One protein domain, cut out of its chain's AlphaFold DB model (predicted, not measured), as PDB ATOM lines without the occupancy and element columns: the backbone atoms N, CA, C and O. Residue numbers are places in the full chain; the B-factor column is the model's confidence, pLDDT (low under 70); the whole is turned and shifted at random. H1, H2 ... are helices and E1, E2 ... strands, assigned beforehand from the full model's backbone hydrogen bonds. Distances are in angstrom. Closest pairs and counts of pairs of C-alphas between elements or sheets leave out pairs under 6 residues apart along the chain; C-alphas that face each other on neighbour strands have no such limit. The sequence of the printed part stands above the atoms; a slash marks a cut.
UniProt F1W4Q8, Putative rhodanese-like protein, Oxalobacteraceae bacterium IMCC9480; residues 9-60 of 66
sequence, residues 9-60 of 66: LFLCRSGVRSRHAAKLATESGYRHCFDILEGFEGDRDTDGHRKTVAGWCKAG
ATOM      1  N   LEU A   9     -46.676 -34.108   2.560       98.06
ATOM      2  CA  LEU A   9     -46.235 -34.388   3.920       98.06
ATOM      3  C   LEU A   9     -46.432 -35.876   4.214       98.06
ATOM      4  O   LEU A   9     -47.529 -36.409   4.043       98.06
ATOM      5  N   PHE A  10     -45.379 -36.545   4.670       98.31
ATOM      6  CA  PHE A  10     -45.398 -37.960   5.017       98.31
ATOM      7  C   PHE A  10     -45.452 -38.125   6.534       98.31
ATOM      8  O   PHE A  10     -44.600 -37.611   7.257       98.31
ATOM      9  N   LEU A  11     -46.434 -38.891   7.011       98.19
ATOM     10  CA  LEU A  11     -46.629 -39.182   8.428       98.19
ATOM     11  C   LEU A  11     -46.643 -40.692   8.661       98.19
ATOM     12  O   LEU A  11     -47.347 -41.440   7.987       98.19
ATOM     13  N   CYS A  12     -45.885 -41.147   9.653       97.62
ATOM     14  CA  CYS A  12     -46.028 -42.490  10.205       97.62
ATOM     15  C   CYS A  12     -46.019 -42.427  11.736       97.62
ATOM     16  O   CYS A  12     -45.994 -41.347  12.317       97.62
ATOM     17  N   ARG A  13     -46.014 -43.581  12.414       97.19
ATOM     18  CA  ARG A  13     -46.065 -43.633  13.885       97.19
ATOM     19  C   ARG A  13     -44.928 -42.870  14.583       97.19
ATOM     20  O   ARG A  13     -45.187 -42.252  15.602       97.19
ATOM     21  N   SER A  14     -43.700 -42.943  14.065       96.69
ATOM     22  CA  SER A  14     -42.494 -42.458  14.763       96.69
ATOM     23  C   SER A  14     -41.422 -41.864  13.831       96.69
ATOM     24  O   SER A  14     -40.233 -41.985  14.095       96.69
ATOM     25  N   GLY A  15     -41.804 -41.354  12.657       96.62
ATOM     26  CA  GLY A  15     -40.879 -40.739  11.684       96.62
ATOM     27  C   GLY A  15     -40.017 -41.696  10.836       96.62
ATOM     28  O   GLY A  15     -39.504 -41.312   9.792       96.62
ATOM     29  N   VAL A  16     -39.867 -42.973  11.213       96.25
ATOM     30  CA  VAL A  16     -38.942 -43.891  10.508       96.25
ATOM     31  C   VAL A  16     -39.396 -44.205   9.078       96.25
ATOM     32  O   VAL A  16     -38.656 -44.003   8.122       96.25
ATOM     33  N   ARG A  17     -40.625 -44.709   8.905       98.06
ATOM     34  CA  ARG A  17     -41.127 -45.146   7.586       98.06
ATOM     35  C   ARG A  17     -41.474 -43.969   6.679       98.06
ATOM     36  O   ARG A  17     -41.278 -44.056   5.471       98.06
ATOM     37  N   SER A  18     -41.971 -42.881   7.262       98.38
ATOM     38  CA  SER A  18     -42.317 -41.658   6.537       98.38
ATOM     39  C   SER A  18     -41.086 -41.012   5.906       98.38
ATOM     40  O   SER A  18     -41.163 -40.611   4.750       98.38
ATOM     41  N   ARG A  19     -39.924 -41.047   6.572       98.38
ATOM     42  CA  ARG A  19     -38.648 -40.617   5.982       98.38
ATOM     43  C   ARG A  19     -38.293 -41.378   4.708       98.38
ATOM     44  O   ARG A  19     -37.900 -40.769   3.715       98.38
ATOM     45  N   HIS A  20     -38.429 -42.704   4.722       98.38
ATOM     46  CA  HIS A  20     -38.167 -43.522   3.536       98.38
ATOM     47  C   HIS A  20     -39.163 -43.223   2.409       98.38
ATOM     48  O   HIS A  20     -38.756 -43.135   1.254       98.38
ATOM     49  N   ALA A  21     -40.440 -43.009   2.739       98.38
ATOM     50  CA  ALA A  21     -41.460 -42.637   1.761       98.38
ATOM     51  C   ALA A  21     -41.193 -41.256   1.136       98.38
ATOM     52  O   ALA A  21     -41.251 -41.124  -0.084       98.38
ATOM     53  N   ALA A  22     -40.828 -40.257   1.946       98.25
ATOM     54  CA  ALA A  22     -40.457 -38.927   1.466       98.25
ATOM     55  C   ALA A  22     -39.241 -38.987   0.534       98.25
ATOM     56  O   ALA A  22     -39.263 -38.394  -0.540       98.25
ATOM     57  N   LYS A  23     -38.214 -39.767   0.901       98.38
ATOM     58  CA  LYS A  23     -37.041 -39.998   0.050       98.38
ATOM     59  C   LYS A  23     -37.428 -40.624  -1.293       98.38
ATOM     60  O   LYS A  23     -37.027 -40.104  -2.327       98.38
ATOM     61  N   LEU A  24     -38.242 -41.680  -1.281       98.19
ATOM     62  CA  LEU A  24     -38.689 -42.353  -2.503       98.19
ATOM     63  C   LEU A  24     -39.524 -41.427  -3.404       98.19
ATOM     64  O   LEU A  24     -39.387 -41.457  -4.624       98.19
ATOM     65  N   ALA A  25     -40.381 -40.586  -2.821       97.19
ATOM     66  CA  ALA A  25     -41.167 -39.615  -3.576       97.19
ATOM     67  C   ALA A  25     -40.278 -38.545  -4.232       97.19
ATOM     68  O   ALA A  25     -40.464 -38.238  -5.410       97.19
ATOM     69  N   THR A  26     -39.263 -38.051  -3.518       97.56
ATOM     70  CA  THR A  26     -38.234 -37.171  -4.093       97.56
ATOM     71  C   THR A  26     -37.498 -37.854  -5.249       97.56
ATOM     72  O   THR A  26     -37.363 -37.267  -6.319       97.56
ATOM     73  N   GLU A  27     -37.088 -39.114  -5.078       97.94
ATOM     74  CA  GLU A  27     -36.449 -39.924  -6.132       97.94
ATOM     75  C   GLU A  27     -37.377 -40.170  -7.336       97.94
ATOM     76  O   GLU A  27     -36.906 -40.362  -8.454       97.94
ATOM     77  N   SER A  28     -38.695 -40.100  -7.127       96.56
ATOM     78  CA  SER A  28     -39.725 -40.238  -8.166       96.56
ATOM     79  C   SER A  28     -40.091 -38.914  -8.859       96.56
ATOM     80  O   SER A  28     -40.981 -38.901  -9.707       96.56
ATOM     81  N   GLY A  29     -39.434 -37.800  -8.515       96.44
ATOM     82  CA  GLY A  29     -39.593 -36.508  -9.194       96.44
ATOM     83  C   GLY A  29     -40.557 -35.515  -8.535       96.44
ATOM     84  O   GLY A  29     -40.802 -34.445  -9.096       96.44
ATOM     85  N   TYR A  30     -41.087 -35.815  -7.348       97.00
ATOM     86  CA  TYR A  30     -41.869 -34.846  -6.576       97.00
ATOM     87  C   TYR A  30     -40.946 -33.843  -5.877       97.00
ATOM     88  O   TYR A  30     -40.007 -34.227  -5.180       97.00
ATOM     89  N   ARG A  31     -41.215 -32.543  -6.039       95.75
ATOM     90  CA  ARG A  31     -40.273 -31.483  -5.637       95.75
ATOM     91  C   ARG A  31     -40.362 -31.074  -4.171       95.75
ATOM     92  O   ARG A  31     -39.396 -30.553  -3.620       95.75
ATOM     93  N   HIS A  32     -41.511 -31.293  -3.542       97.44
ATOM     94  CA  HIS A  32     -41.817 -30.776  -2.210       97.44
ATOM     95  C   HIS A  32     -42.267 -31.904  -1.275       97.44
ATOM     96  O   HIS A  32     -43.423 -31.956  -0.862       97.44
ATOM     97  N   CYS A  33     -41.346 -32.818  -0.961       98.06
ATOM     98  CA  CYS A  33     -41.592 -33.984  -0.110       98.06
ATOM     99  C   CYS A  33     -40.970 -33.795   1.274       98.06
ATOM    100  O   CYS A  33     -39.750 -33.670   1.390       98.06
ATOM    101  N   PHE A  34     -41.788 -33.832   2.323       98.25
ATOM    102  CA  PHE A  34     -41.327 -33.610   3.693       98.25
ATOM    103  C   PHE A  34     -41.753 -34.740   4.626       98.25
ATOM    104  O   PHE A  34     -42.892 -35.201   4.596       98.25
ATOM    105  N   ASP A  35     -40.829 -35.167   5.481       98.38
ATOM    106  CA  ASP A  35     -41.103 -36.058   6.606       98.38
ATOM    107  C   ASP A  35     -41.578 -35.229   7.804       98.38
ATOM    108  O   ASP A  35     -40.931 -34.247   8.173       98.38
ATOM    109  N   ILE A  36     -42.692 -35.622   8.423       97.94
ATOM    110  CA  ILE A  36     -43.090 -35.058   9.713       97.94
ATOM    111  C   ILE A  36     -42.238 -35.735  10.786       97.94
ATOM    112  O   ILE A  36     -42.461 -36.899  11.137       97.94
ATOM    113  N   LEU A  37     -41.254 -34.981  11.286       96.69
ATOM    114  CA  LEU A  37     -40.350 -35.419  12.347       96.69
ATOM    115  C   LEU A  37     -41.138 -35.936  13.553       96.69
ATOM    116  O   LEU A  37     -42.250 -35.490  13.819       96.69
ATOM    117  N   GLU A  38     -40.559 -36.914  14.253       97.50
ATOM    118  CA  GLU A  38     -41.152 -37.608  15.412       97.50
ATOM    119  C   GLU A  38     -42.410 -38.441  15.092       97.50
ATOM    120  O   GLU A  38     -42.772 -39.341  15.848       97.50
ATOM    121  N   GLY A  39     -43.046 -38.242  13.936       97.62
ATOM    122  CA  GLY A  39     -44.262 -38.942  13.548       97.62
ATOM    123  C   GLY A  39     -45.466 -38.606  14.432       97.62
ATOM    124  O   GLY A  39     -45.518 -37.589  15.119       97.62
ATOM    125  N   PHE A  40     -46.476 -39.474  14.391       97.75
ATOM    126  CA  PHE A  40     -47.739 -39.238  15.086       97.75
ATOM    127  C   PHE A  40     -47.637 -39.464  16.599       97.75
ATOM    128  O   PHE A  40     -48.037 -38.612  17.387       97.75
ATOM    129  N   GLU A  41     -47.075 -40.601  17.010       97.50
ATOM    130  CA  GLU A  41     -47.034 -41.015  18.414       97.50
ATOM    131  C   GLU A  41     -45.678 -40.763  19.086       97.50
ATOM    132  O   GLU A  41     -45.566 -40.974  20.292       97.50
ATOM    133  N   GLY A  42     -44.646 -40.357  18.340       97.19
ATOM    134  CA  GLY A  42     -43.300 -40.196  18.889       97.19
ATOM    135  C   GLY A  42     -42.648 -41.520  19.265       97.19
ATOM    136  O   GLY A  42     -43.196 -42.600  19.021       97.19
ATOM    137  N   ASP A  43     -41.462 -41.443  19.860       96.06
ATOM    138  CA  ASP A  43     -40.769 -42.590  20.443       96.06
ATOM    139  C   ASP A  43     -41.427 -43.079  21.737       96.06
ATOM    140  O   ASP A  43     -42.368 -42.475  22.256       96.06
ATOM    141  N   ARG A  44     -40.972 -44.243  22.211       96.50
ATOM    142  CA  ARG A  44     -41.420 -44.773  23.499       96.50
ATOM    143  C   ARG A  44     -40.693 -44.066  24.639       96.50
ATOM    144  O   ARG A  44     -39.501 -43.799  24.509       96.50
ATOM    145  N   ASP A  45     -41.390 -43.821  25.742       95.69
ATOM    146  CA  ASP A  45     -40.751 -43.469  27.011       95.69
ATOM    147  C   ASP A  45     -40.067 -44.679  27.666       95.69
ATOM    148  O   ASP A  45     -40.012 -45.781  27.110       95.69
ATOM    149  N   THR A  46     -39.525 -44.455  28.864       96.94
ATOM    150  CA  THR A  46     -38.848 -45.468  29.680       96.94
ATOM    151  C   THR A  46     -39.750 -46.638  30.067       96.94
ATOM    152  O   THR A  46     -39.237 -47.735  30.271       96.94
ATOM    153  N   ASP A  47     -41.069 -46.433  30.108       97.31
ATOM    154  CA  ASP A  47     -42.066 -47.457  30.445       97.31
ATOM    155  C   ASP A  47     -42.638 -48.145  29.191       97.31
ATOM    156  O   ASP A  47     -43.466 -49.052  29.275       97.31
ATOM    157  N   GLY A  48     -42.182 -47.748  28.000       95.50
ATOM    158  CA  GLY A  48     -42.597 -48.327  26.728       95.50
ATOM    159  C   GLY A  48     -43.864 -47.710  26.125       95.50
ATOM    160  O   GLY A  48     -44.308 -48.178  25.065       95.50
ATOM    161  N   HIS A  49     -44.431 -46.667  26.734       95.75
ATOM    162  CA  HIS A  49     -45.613 -45.973  26.224       95.75
ATOM    163  C   HIS A  49     -45.242 -44.950  25.151       95.75
ATOM    164  O   HIS A  49     -44.139 -44.415  25.128       95.75
ATOM    165  N   ARG A  50     -46.172 -44.681  24.233       95.69
ATOM    166  CA  ARG A  50     -46.036 -43.633  23.210       95.69
ATOM    167  C   ARG A  50     -46.982 -42.476  23.499       95.69
ATOM    168  O   ARG A  50     -47.829 -42.572  24.383       95.69
ATOM    169  N   LYS A  51     -46.871 -41.405  22.708       95.00
ATOM    170  CA  LYS A  51     -47.605 -40.136  22.856       95.00
ATOM    171  C   LYS A  51     -47.208 -39.359  24.122       95.00
ATOM    172  O   LYS A  51     -47.894 -38.416  24.505       95.00
ATOM    173  N   THR A  52     -46.098 -39.735  24.763       95.69
ATOM    174  CA  THR A  52     -45.637 -39.180  26.045       95.69
ATOM    175  C   THR A  52     -44.401 -38.292  25.907       95.69
ATOM    176  O   THR A  52     -44.330 -37.266  26.586       95.69
ATOM    177  N   VAL A  53     -43.469 -38.634  25.010       95.69
ATOM    178  CA  VAL A  53     -42.173 -37.941  24.860       95.69
ATOM    179  C   VAL A  53     -42.165 -36.932  23.710       95.69
ATOM    180  O   VAL A  53     -41.666 -35.824  23.874       95.69
ATOM    181  N   ALA A  54     -42.726 -37.304  22.557       96.56
ATOM    182  CA  ALA A  54     -42.593 -36.579  21.293       96.56
ATOM    183  C   ALA A  54     -43.769 -36.881  20.342       96.56
ATOM    184  O   ALA A  54     -44.642 -37.695  20.662       96.56
ATOM    185  N   GLY A  55     -43.773 -36.262  19.162       97.19
ATOM    186  CA  GLY A  55     -44.724 -36.533  18.088       97.19
ATOM    187  C   GLY A  55     -45.993 -35.687  18.131       97.19
ATOM    188  O   GLY A  55     -46.288 -34.989  19.104       97.19
ATOM    189  N   TRP A  56     -46.774 -35.785  17.054       97.75
ATOM    190  CA  TRP A  56     -47.992 -35.003  16.816       97.75
ATOM    191  C   TRP A  56     -48.956 -35.002  18.009       97.75
ATOM    192  O   TRP A  56     -49.437 -33.943  18.415       97.75
ATOM    193  N   CYS A  57     -49.208 -36.174  18.609       96.62
ATOM    194  CA  CYS A  57     -50.080 -36.286  19.777       96.62
ATOM    195  C   CYS A  57     -49.527 -35.520  20.984       96.62
ATOM    196  O   CYS A  57     -50.274 -34.797  21.642       96.62
ATOM    197  N   LYS A  58     -48.229 -35.672  21.281       97.06
ATOM    198  CA  LYS A  58     -47.599 -35.031  22.441       97.06
ATOM    199  C   LYS A  58     -47.497 -33.514  22.269       97.06
ATOM    200  O   LYS A  58     -47.632 -32.786  23.248       97.06
ATOM    201  N   ALA A  59     -47.316 -33.048  21.034       97.38
ATOM    202  CA  ALA A  59     -47.306 -31.632  20.681       97.38
ATOM    203  C   ALA A  59     -48.689 -30.954  20.791       97.38
ATOM    204  O   ALA A  59     -48.788 -29.747  20.584       97.38
ATOM    205  N   GLY A  60     -49.759 -31.698  21.102       96.25
ATOM    206  CA  GLY A  60     -51.112 -31.148  21.236       96.25
ATOM    207  C   GLY A  60     -51.727 -30.696  19.910       96.25
ATOM    208  O   GLY A  60     -52.680 -29.917  19.907       96.25
TER     209      GLY A  60
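AT A GLANCE: This is residues 9 to 60 of the 66 residues of the protein "Putative rhodanese-like protein" of Oxalobacteraceae bacterium IMCC9480 (UniProt F1W4Q8). With little regular structure, this is a rod: one half is helix H1 with the short strand E1 folded back beside it, the other half mostly the unnamed residues 36 to 54 and the small helix H2. The printed part has 52 residues, with H1, E1 and H2 in that order; only 20 are in named elements, mostly helix. It is only just loose, close to compact, with a radius of gyration of the C-alphas of 12.3 A and spans of 41 by 19 by 9 A.

HOW THE PARTS SIT: Residues 9 to 10 pair, parallel, with residues 34 to 35 of E1, residues 32 to 35, which pairs with no named strand. The closest C-alphas of H1, residues 16 to 27, and E1 are those of Arg 19 and Asp 35, 5.2 A apart. H2, residues 55 to 58, is apart from both. In H1, 7 of 8 O i to N i+4 pairs are within hydrogen-bond range; H2 is too short for such a pair.

IN THESE COORDINATES: H1 begins at C-alpha 16 (-38.942, -43.891, 10.508) and measures 17.3 A, E1 10.3 A. H2, 5.4 A, ends at C-alpha 58 (-47.599, -35.031, 22.441).

THE WHOLE: The C-alphas farthest apart, of Gly 29 and Asp 47, are 41.2 A apart. The link H1 to E1 is tight, E1 to H2 long. The printed part has no cut, and no printed residue is under 70 in pLDDT.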